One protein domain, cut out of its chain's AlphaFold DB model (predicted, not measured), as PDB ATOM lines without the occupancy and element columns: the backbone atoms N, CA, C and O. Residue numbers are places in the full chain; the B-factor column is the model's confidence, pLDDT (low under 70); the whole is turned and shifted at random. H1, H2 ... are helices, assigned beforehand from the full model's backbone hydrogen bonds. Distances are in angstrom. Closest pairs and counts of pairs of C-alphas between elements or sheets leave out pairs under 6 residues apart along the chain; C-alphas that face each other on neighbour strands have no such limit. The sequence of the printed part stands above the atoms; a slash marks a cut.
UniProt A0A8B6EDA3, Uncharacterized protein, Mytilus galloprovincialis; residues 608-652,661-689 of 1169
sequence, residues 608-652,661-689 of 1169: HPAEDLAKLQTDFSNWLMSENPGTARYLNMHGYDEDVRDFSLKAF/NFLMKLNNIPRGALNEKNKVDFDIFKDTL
ATOM      1  N   HIS A 608      32.297  35.942  27.387       77.75
ATOM      2  CA  HIS A 608      31.284  35.675  28.415       77.75
ATOM      3  C   HIS A 608      31.442  36.560  29.677       77.75
ATOM      4  O   HIS A 608      31.816  36.057  30.732       77.75
ATOM      5  N   PRO A 609      31.153  37.883  29.630       80.25
ATOM      6  CA  PRO A 609      31.491  38.842  30.704       80.25
ATOM      7  C   PRO A 609      30.991  38.470  32.105       80.25
ATOM      8  O   PRO A 609      31.618  38.787  33.111       80.25
ATOM      9  N   ALA A 610      29.849  37.784  32.173       84.62
ATOM     10  CA  ALA A 610      29.301  37.255  33.416       84.62
ATOM     11  C   ALA A 610      30.130  36.093  33.992       84.62
ATOM     12  O   ALA A 610      30.285  36.005  35.208       84.62
ATOM     13  N   GLU A 611      30.640  35.210  33.133       87.25
ATOM     14  CA  GLU A 611      31.487  34.080  33.528       87.25
ATOM     15  C   GLU A 611      32.877  34.569  33.926       87.25
ATOM     16  O   GLU A 611      33.395  34.133  34.950       87.25
ATOM     17  N   ASP A 612      33.431  35.539  33.200       87.38
ATOM     18  CA  ASP A 612      34.722  36.140  33.535       87.38
ATOM     19  C   ASP A 612      34.658  36.933  34.842       87.38
ATOM     20  O   ASP A 612      35.576  36.832  35.656       87.38
ATOM     21  N   LEU A 613      33.555  37.648  35.108       91.75
ATOM     22  CA  LEU A 613      33.338  38.294  36.406       91.75
ATOM     23  C   LEU A 613      33.249  37.264  37.530       91.75
ATOM     24  O   LEU A 613      33.939  37.403  38.538       91.75
ATOM     25  N   ALA A 614      32.442  36.216  37.350       90.44
ATOM     26  CA  ALA A 614      32.299  35.157  38.344       90.44
ATOM     27  C   ALA A 614      33.632  34.437  38.596       90.44
ATOM     28  O   ALA A 614      33.988  34.162  39.745       90.44
ATOM     29  N   LYS A 615      34.403  34.174  37.535       92.56
ATOM     30  CA  LYS A 615      35.742  33.593  37.625       92.56
ATOM     31  C   LYS A 615      36.690  34.528  38.366       92.56
ATOM     32  O   LYS A 615      37.370  34.074  39.276       92.56
ATOM     33  N   LEU A 616      36.721  35.815  38.025       94.06
ATOM     34  CA  LEU A 616      37.606  36.786  38.666       94.06
ATOM     35  C   LEU A 616      37.289  36.950  40.156       94.06
ATOM     36  O   LEU A 616      38.202  36.987  40.973       94.06
ATOM     37  N   GLN A 617      36.006  36.991  40.517       93.00
ATOM     38  CA  GLN A 617      35.556  37.030  41.911       93.00
ATOM     39  C   GLN A 617      35.900  35.741  42.665       93.00
ATOM     40  O   GLN A 617      36.234  35.793  43.848       93.00
ATOM     41  N   THR A 618      35.849  34.589  41.993       91.12
ATOM     42  CA  THR A 618      36.276  33.298  42.557       91.12
ATOM     43  C   THR A 618      37.789  33.265  42.768       91.12
ATOM     44  O   THR A 618      38.241  32.922  43.857       91.12
ATOM     45  N   ASP A 619      38.568  33.677  41.764       93.44
ATOM     46  CA  ASP A 619      40.028  33.784  41.841       93.44
ATOM     47  C   ASP A 619      40.432  34.723  42.987       93.44
ATOM     48  O   ASP A 619      41.281  34.368  43.802       93.44
ATOM     49  N   PHE A 620      39.779  35.886  43.085       92.94
ATOM     50  CA  PHE A 620      39.982  36.839  44.173       92.94
ATOM     51  C   PHE A 620      39.623  36.242  45.528       92.94
ATOM     52  O   PHE A 620      40.401  36.373  46.460       92.94
ATOM     53  N   SER A 621      38.482  35.561  45.653       88.75
ATOM     54  CA  SER A 621      38.072  34.976  46.933       88.75
ATOM     55  C   SER A 621      39.060  33.900  47.399       88.75
ATOM     56  O   SER A 621      39.439  33.885  48.564       88.75
ATOM     57  N   ASN A 622      39.535  33.039  46.493       88.00
ATOM     58  CA  ASN A 622      40.523  32.003  46.813       88.00
ATOM     59  C   ASN A 622      41.877  32.593  47.224       88.00
ATOM     60  O   ASN A 622      42.497  32.111  48.172       88.00
ATOM     61  N   TRP A 623      42.320  33.630  46.511       91.25
ATOM     62  CA  TRP A 623      43.523  34.385  46.850       91.25
ATOM     63  C   TRP A 623      43.365  35.117  48.190       91.25
ATOM     64  O   TRP A 623      44.226  35.043  49.056       91.25
ATOM     65  N   LEU A 624      42.215  35.735  48.443       87.44
ATOM     66  CA  LEU A 624      41.958  36.429  49.698       87.44
ATOM     67  C   LEU A 624      42.001  35.475  50.901       87.44
ATOM     68  O   LEU A 624      42.497  35.854  51.963       87.44
ATOM     69  N   MET A 625      41.530  34.233  50.730       86.44
ATOM     70  CA  MET A 625      41.660  33.173  51.735       86.44
ATOM     71  C   MET A 625      43.111  32.717  51.934       86.44
ATOM     72  O   MET A 625      43.480  32.417  53.067       86.44
ATOM     73  N   SER A 626      43.950  32.699  50.885       87.25
ATOM     74  CA  SER A 626      45.382  32.390  51.052       87.25
ATOM     75  C   SER A 626      46.125  33.476  51.816       87.25
ATOM     76  O   SER A 626      46.993  33.156  52.623       87.25
ATOM     77  N   GLU A 627      45.738  34.736  51.629       86.50
ATOM     78  CA  GLU A 627      46.290  35.861  52.394       86.50
ATOM     79  C   GLU A 627      45.743  35.921  53.834       86.50
ATOM     80  O   GLU A 627      46.382  36.479  54.729       86.50
ATOM     81  N   ASN A 628      44.581  35.304  54.092       84.38
ATOM     82  CA  ASN A 628      43.912  35.285  55.398       84.38
ATOM     83  C   ASN A 628      43.552  33.857  55.858       84.38
ATOM     84  O   ASN A 628      42.374  33.541  56.062       84.38
ATOM     85  N   PRO A 629      44.551  32.990  56.115       85.62
ATOM     86  CA  PRO A 629      44.317  31.581  56.438       85.62
ATOM     87  C   PRO A 629      43.584  31.367  57.775       85.62
ATOM     88  O   PRO A 629      42.979  30.321  57.991       85.62
ATOM     89  N   GLY A 630      43.614  32.343  58.694       81.19
ATOM     90  CA  GLY A 630      42.780  32.326  59.907       81.19
ATOM     91  C   GLY A 630      41.288  32.459  59.594       81.19
ATOM     92  O   GLY A 630      40.483  31.677  60.088       81.19
ATOM     93  N   THR A 631      40.921  33.384  58.703       80.12
ATOM     94  CA  THR A 631      39.534  33.560  58.251       80.12
ATOM     95  C   THR A 631      39.050  32.345  57.463       80.12
ATOM     96  O   THR A 631      37.938  31.875  57.684       80.12
ATOM     97  N   ALA A 632      39.899  31.782  56.597       82.38
ATOM     98  CA  ALA A 632      39.583  30.553  55.869       82.38
ATOM     99  C   ALA A 632      39.212  29.407  56.831       82.38
ATOM    100  O   ALA A 632      38.182  28.755  56.659       82.38
ATOM    101  N   ARG A 633      39.988  29.226  57.909       79.50
ATOM    102  CA  ARG A 633      39.692  28.244  58.960       79.50
ATOM    103  C   ARG A 633      38.413  28.569  59.731       79.50
ATOM    104  O   ARG A 633      37.602  27.674  59.951       79.50
ATOM    105  N   TYR A 634      38.195  29.833  60.095       77.62
ATOM    106  CA  TYR A 634      36.964  30.277  60.757       77.62
ATOM    107  C   TYR A 634      35.705  29.930  59.936       77.62
ATOM    108  O   TYR A 634      34.664  29.572  60.492       77.62
ATOM    109  N   LEU A 635      35.817  29.969  58.606       76.31
ATOM    110  CA  LEU A 635      34.764  29.595  57.657       76.31
ATOM    111  C   LEU A 635      34.718  28.090  57.330       76.31
ATOM    112  O   LEU A 635      33.921  27.685  56.486       76.31
ATOM    113  N   ASN A 636      35.537  27.270  57.994       76.44
ATOM    114  CA  ASN A 636      35.697  25.833  57.754       76.44
ATOM    115  C   ASN A 636      36.182  25.482  56.326       76.44
ATOM    116  O   ASN A 636      35.757  24.493  55.730       76.44
ATOM    117  N   MET A 637      37.065  26.301  55.743       78.88
ATOM    118  CA  MET A 637      37.679  26.043  54.435       78.88
ATOM    119  C   MET A 637      38.992  25.267  54.588       78.88
ATOM    120  O   MET A 637      39.980  25.785  55.106       78.88
ATOM    121  N   HIS A 638      39.013  24.028  54.096       79.12
ATOM    122  CA  HIS A 638      40.191  23.159  54.157       79.12
ATOM    123  C   HIS A 638      41.302  23.584  53.185       79.12
ATOM    124  O   HIS A 638      41.031  24.103  52.102       79.12
ATOM    125  N   GLY A 639      42.554  23.281  53.544       82.12
ATOM    126  CA  GLY A 639      43.734  23.515  52.696       82.12
ATOM    127  C   GLY A 639      44.593  24.712  53.112       82.12
ATOM    128  O   GLY A 639      45.656  24.912  52.534       82.12
ATOM    129  N   TYR A 640      44.164  25.450  54.140       85.81
ATOM    130  CA  TYR A 640      44.872  26.593  54.737       85.81
ATOM    131  C   TYR A 640      45.311  26.318  56.188       85.81
ATOM    132  O   TYR A 640      45.828  27.197  56.882       85.81
ATOM    133  N   ASP A 641      45.085  25.094  56.671       84.12
ATOM    134  CA  ASP A 641      45.190  24.711  58.081       84.12
ATOM    135  C   ASP A 641      46.598  24.893  58.661       84.12
ATOM    136  O   ASP A 641      46.754  25.194  59.845       84.12
ATOM    137  N   GLU A 642      47.626  24.785  57.818       89.44
ATOM    138  CA  GLU A 642      49.033  24.939  58.199       89.44
ATOM    139  C   GLU A 642      49.544  26.380  58.102       89.44
ATOM    140  O   GLU A 642      50.641  26.671  58.589       89.44
ATOM    141  N   ASP A 643      48.813  27.278  57.442       88.75
ATOM    142  CA  ASP A 643      49.304  28.596  57.045       88.75
ATOM    143  C   ASP A 643      48.976  29.694  58.049       88.75
ATOM    144  O   ASP A 643      47.952  29.683  58.724       88.75
ATOM    145  N   VAL A 644      49.873  30.671  58.153       87.94
ATOM    146  CA  VAL A 644      49.704  31.856  58.998       87.94
ATOM    147  C   VAL A 644      49.926  33.083  58.130       87.94
ATOM    148  O   VAL A 644      50.753  33.041  57.219       87.94
ATOM    149  N   ARG A 645      49.192  34.165  58.401       86.75
ATOM    150  CA  ARG A 645      49.319  35.413  57.641       86.75
ATOM    151  C   ARG A 645      50.741  35.965  57.755       86.75
ATOM    152  O   ARG A 645      51.295  36.008  58.859       86.75
ATOM    153  N   ASP A 646      51.303  36.390  56.624       88.00
ATOM    154  CA  ASP A 646      52.594  37.071  56.567       88.00
ATOM    155  C   ASP A 646      52.415  38.564  56.877       88.00
ATOM    156  O   ASP A 646      51.737  39.292  56.157       88.00
ATOM    157  N   PHE A 647      53.042  39.025  57.958       87.25
ATOM    158  CA  PHE A 647      53.052  40.428  58.371       87.25
ATOM    159  C   PHE A 647      54.377  41.127  58.039       87.25
ATOM    160  O   PHE A 647      54.711  42.160  58.624       87.25
ATOM    161  N   SER A 648      55.170  40.570  57.121       87.62
ATOM    162  CA  SER A 648      56.369  41.230  56.613       87.62
ATOM    163  C   SER A 648      56.027  42.528  55.867       87.62
ATOM    164  O   SER A 648      54.957  42.677  55.281       87.62
ATOM    165  N   LEU A 649      56.965  43.481  55.844       80.81
ATOM    166  CA  LEU A 649      56.783  44.738  55.100       80.81
ATOM    167  C   LEU A 649      56.553  44.482  53.600       80.81
ATOM    168  O   LEU A 649      55.768  45.183  52.971       80.81
ATOM    169  N   LYS A 650      57.207  43.450  53.047       86.38
ATOM    170  CA  LYS A 650      57.088  43.062  51.638       86.38
ATOM    171  C   LYS A 650      55.686  42.546  51.300       86.38
ATOM    172  O   LYS A 650      55.184  42.863  50.227       86.38
ATOM    173  N   ALA A 651      55.052  41.804  52.211       85.44
ATOM    174  CA  ALA A 651      53.726  41.232  51.985       85.44
ATOM    175  C   ALA A 651      52.675  42.302  51.647       85.44
ATOM    176  O   ALA A 651      51.813  42.072  50.811       85.44
ATOM    177  N   PHE A 652      52.775  43.507  52.217       81.12
ATOM    178  CA  PHE A 652      51.846  44.605  51.925       81.12
ATOM    179  C   PHE A 652      52.015  45.188  50.523       81.12
ATOM    180  O   PHE A 652      51.026  45.521  49.867       81.12
ATOM    181  N   ASN A 661      46.327  44.213  40.111       91.19
ATOM    182  CA  ASN A 661      46.123  43.209  39.074       91.19
ATOM    183  C   ASN A 661      44.655  42.764  38.988       91.19
ATOM    184  O   ASN A 661      44.133  42.606  37.880       91.19
ATOM    185  N   PHE A 662      43.971  42.567  40.119       93.06
ATOM    186  CA  PHE A 662      42.533  42.281  40.135       93.06
ATOM    187  C   PHE A 662      41.718  43.461  39.605       93.06
ATOM    188  O   PHE A 662      40.819  43.244  38.795       93.06
ATOM    189  N   LEU A 663      42.060  44.696  39.979       91.25
ATOM    190  CA  LEU A 663      41.374  45.900  39.514       91.25
ATOM    191  C   LEU A 663      41.565  46.105  38.008       91.25
ATOM    192  O   LEU A 663      40.610  46.408  37.297       91.25
ATOM    193  N   MET A 664      42.773  45.861  37.496       88.69
ATOM    194  CA  MET A 664      43.061  45.871  36.062       88.69
ATOM    195  C   MET A 664      42.236  44.811  35.322       88.69
ATOM    196  O   MET A 664      41.611  45.120  34.310       88.69
ATOM    197  N   LYS A 665      42.192  43.570  35.827       88.00
ATOM    198  CA  LYS A 665      41.362  42.498  35.250       88.00
ATOM    199  C   LYS A 665      39.871  42.840  35.301       88.00
ATOM    200  O   LYS A 665      39.175  42.577  34.330       88.00
ATOM    201  N   LEU A 666      39.393  43.448  36.387       88.62
ATOM    202  CA  LEU A 666      37.995  43.852  36.555       88.62
ATOM    203  C   LEU A 666      37.614  45.003  35.618       88.62
ATOM    204  O   LEU A 666      36.537  44.983  35.038       88.62
ATOM    205  N   ASN A 667      38.501  45.982  35.423       85.06
ATOM    206  CA  ASN A 667      38.295  47.068  34.459       85.06
ATOM    207  C   ASN A 667      38.258  46.554  33.007       85.06
ATOM    208  O   ASN A 667      37.648  47.192  32.154       85.06
ATOM    209  N   ASN A 668      38.829  45.373  32.749       81.00
ATOM    210  CA  ASN A 668      38.660  44.613  31.512       81.00
ATOM    211  C   ASN A 668      37.397  43.722  31.541       81.00
ATOM    212  O   ASN A 668      37.372  42.674  30.905       81.00
ATOM    213  N   ILE A 669      36.348  44.073  32.285       82.19
ATOM    214  CA  ILE A 669      35.039  43.415  32.190       82.19
ATOM    215  C   ILE A 669      33.984  44.493  31.889       82.19
ATOM    216  O   ILE A 669      33.827  45.437  32.664       82.19
ATOM    217  N   PRO A 670      33.231  44.381  30.777       77.25
ATOM    218  CA  PRO A 670      32.324  45.414  30.303       77.25
ATOM    219  C   PRO A 670      31.069  45.439  31.171       77.25
ATOM    220  O   PRO A 670      30.124  44.680  30.943       77.25
ATOM    221  N   ARG A 671      31.016  46.351  32.147       86.00
ATOM    222  CA  ARG A 671      29.863  46.503  33.053       86.00
ATOM    223  C   ARG A 671      28.522  46.619  32.310       86.00
ATOM    224  O   ARG A 671      27.526  46.053  32.753       86.00
ATOM    225  N   GLY A 672      28.487  47.317  31.169       78.94
ATOM    226  CA  GLY A 672      27.278  47.490  30.349       78.94
ATOM    227  C   GLY A 672      26.721  46.189  29.752       78.94
ATOM    228  O   GLY A 672      25.519  46.094  29.517       78.94
ATOM    229  N   ALA A 673      27.564  45.167  29.573       78.44
ATOM    230  CA  ALA A 673      27.169  43.857  29.051       78.44
ATOM    231  C   ALA A 673      26.706  42.875  30.147       78.44
ATOM    232  O   ALA A 673      26.286  41.757  29.846       78.44
ATOM    233  N   LEU A 674      26.783  43.267  31.422       84.00
ATOM    234  CA  LEU A 674      26.324  42.463  32.551       84.00
ATOM    235  C   LEU A 674      24.809  42.621  32.758       84.00
ATOM    236  O   LEU A 674      24.229  43.670  32.489       84.00
ATOM    237  N   ASN A 675      24.153  41.587  33.290       86.31
ATOM    238  CA  ASN A 675      22.785  41.727  33.799       86.31
ATOM    239  C   ASN A 675      22.771  42.550  35.105       86.31
ATOM    240  O   ASN A 675      23.807  42.727  35.739       86.31
ATOM    241  N   GLU A 676      21.599  43.018  35.540       83.81
ATOM    242  CA  GLU A 676      21.485  43.896  36.719       83.81
ATOM    243  C   GLU A 676      22.072  43.298  38.005       83.81
ATOM    244  O   GLU A 676      22.725  44.007  38.766       83.81
ATOM    245  N   LYS A 677      21.924  41.985  38.227       85.88
ATOM    246  CA  LYS A 677      22.547  41.319  39.381       85.88
ATOM    247  C   LYS A 677      24.074  41.420  39.304       85.88
ATOM    248  O   LYS A 677      24.715  41.847  40.259       85.88
ATOM    249  N   ASN A 678      24.639  41.072  38.154       88.25
ATOM    250  CA  ASN A 678      26.079  41.069  37.938       88.25
ATOM    251  C   ASN A 678      26.669  42.485  37.926       88.25
ATOM    252  O   ASN A 678      27.823  42.649  38.297       88.25
ATOM    253  N   LYS A 679      25.900  43.516  37.545       87.75
ATOM    254  CA  LYS A 679      26.316  44.921  37.690       87.75
ATOM    255  C   LYS A 679      26.505  45.298  39.156       87.75
ATOM    256  O   LYS A 679      27.517  45.897  39.491       87.75
ATOM    257  N   VAL A 680      25.579  44.895  40.029       88.62
ATOM    258  CA  VAL A 680      25.717  45.111  41.479       88.62
ATOM    259  C   VAL A 680      26.933  44.359  42.024       88.62
ATOM    260  O   VAL A 680      27.721  44.930  42.772       88.62
ATOM    261  N   ASP A 681      27.119  43.099  41.621       89.25
ATOM    262  CA  ASP A 681      28.295  42.306  42.003       89.25
ATOM    263  C   ASP A 681      29.610  42.946  41.515       89.25
ATOM    264  O   ASP A 681      30.597  42.963  42.251       89.25
ATOM    265  N   PHE A 682      29.622  43.498  40.299       92.19
ATOM    266  CA  PHE A 682      30.748  44.236  39.731       92.19
ATOM    267  C   PHE A 682      31.060  45.500  40.536       92.19
ATOM    268  O   PHE A 682      32.217  45.728  40.880       92.19
ATOM    269  N   ASP A 683      30.044  46.306  40.855       91.88
ATOM    270  CA  ASP A 683      30.222  47.589  41.541       91.88
ATOM    271  C   ASP A 683      30.744  47.398  42.967       91.88
ATOM    272  O   ASP A 683      31.703  48.059  43.357       91.88
ATOM    273  N   ILE A 684      30.183  46.440  43.716       89.69
ATOM    274  CA  ILE A 684      30.654  46.101  45.068       89.69
ATOM    275  C   ILE A 684      32.090  45.571  45.014       89.69
ATOM    276  O   ILE A 684      32.923  45.944  45.837       89.69
ATOM    277  N   PHE A 685      32.407  44.724  44.029       92.62
ATOM    278  CA  PHE A 685      33.759  44.193  43.889       92.62
ATOM    279  C   PHE A 685      34.771  45.290  43.534       92.62
ATOM    280  O   PHE A 685      35.859  45.345  44.106       92.62
ATOM    281  N   LYS A 686      34.400  46.209  42.638       93.19
ATOM    282  CA  LYS A 686      35.228  47.361  42.277       93.19
ATOM    283  C   LYS A 686      35.467  48.272  43.479       93.19
ATOM    284  O   LYS A 686      36.608  48.657  43.717       93.19
ATOM    285  N   ASP A 687      34.422  48.574  44.242       89.00
ATOM    286  CA  ASP A 687      34.506  49.366  45.473       89.00
ATOM    287  C   ASP A 687      35.413  48.705  46.525       89.00
ATOM    288  O   ASP A 687      36.264  49.368  47.117       89.00
ATOM    289  N   THR A 688      35.322  47.378  46.675       89.00
ATOM    290  CA  THR A 688      36.196  46.581  47.554       89.00
ATOM    291  C   THR A 688      37.675  46.748  47.187       89.00
ATOM    292  O   THR A 688      38.507  47.020  48.055       89.00
ATOM    293  N   LEU A 689      38.012  46.625  45.897       91.94
ATOM    294  CA  LEU A 689      39.388  46.751  45.405       91.94
ATOM    295  C   LEU A 689      39.907  48.194  45.493       91.94
ATOM    296  O   LEU A 689      41.034  48.411  45.934       91.94
TER     297      LEU A 689
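This is residues 608 to 652 and 661 to 689 of the 1169 residues of an uncharacterized protein of Mytilus galloprovincialis (UniProt A0A8B6EDA3). One long helix, H1, makes the long axis, and a hairpin of two shorter helices, H4 and H5, packs on its residues 610 to 620. Beyond the other end of H1 the short H2 turns off, and a long unnamed stretch, residues 635 to 648, leads to the tiny H3, which touches no helix. The printed part has 74 residues, with five named helices in the order H1 to H5 and no named strand, class all helix. It is loose, with a radius of gyration of the C-alphas of 14.5 A and spans of 41 by 28 by 18 A.

H1, residues 609 to 627, is the hub, touching three helices. With residues 613 to 620 alone it touches H4, residues 661 to 667, at a shallow tilt of 23 degrees, opposite ways; the closest C-alphas, of Phe 620 and Phe 662, are 7.2 A apart. With residues 610 to 617 alone it touches H5, residues 676 to 689, the same way at a shallow tilt of 34 degrees, only just short of steep; the closest C-alphas are those of Ala 610 and Asn 678, 6.7 A. H4 and H5 touch as a helical hairpin, opposite ways at 36 degrees, only just steep, with the C-alphas of Leu 663 and Leu 689 closest at 6.3 A. H1 and H2, residues 629 to 634, only just touch, only at the corner, with 3 pairs of C-alphas within 8 A, the closest those of Met 625 and Ala 632 at 5.3 A; they are about perpendicular, 82 degrees. H3, residues 649 to 652, is apart from H1, H2, H4 and H5. In H1, H2, H4 and H5 every O i to N i+4 pair is within hydrogen-bond range; H3 is too short for such a pair.

H1 begins at C-alpha 609 (31.491, 38.842, 30.704) and is 26.4 A long; H5, 20.1 A, ends at C-alpha 689 (39.388, 46.751, 45.405). H4 measures 9.9 A, H2 8.6 A and H3 5.9 A.

The C-alphas farthest apart, of Glu 642 and Gly 672, are 41.9 A apart. Residues 653 to 660 are cut out, with 14.1 A between C-alphas 652 and 661. The link from H2 to H3 is long; no printed residue has pLDDT under 70.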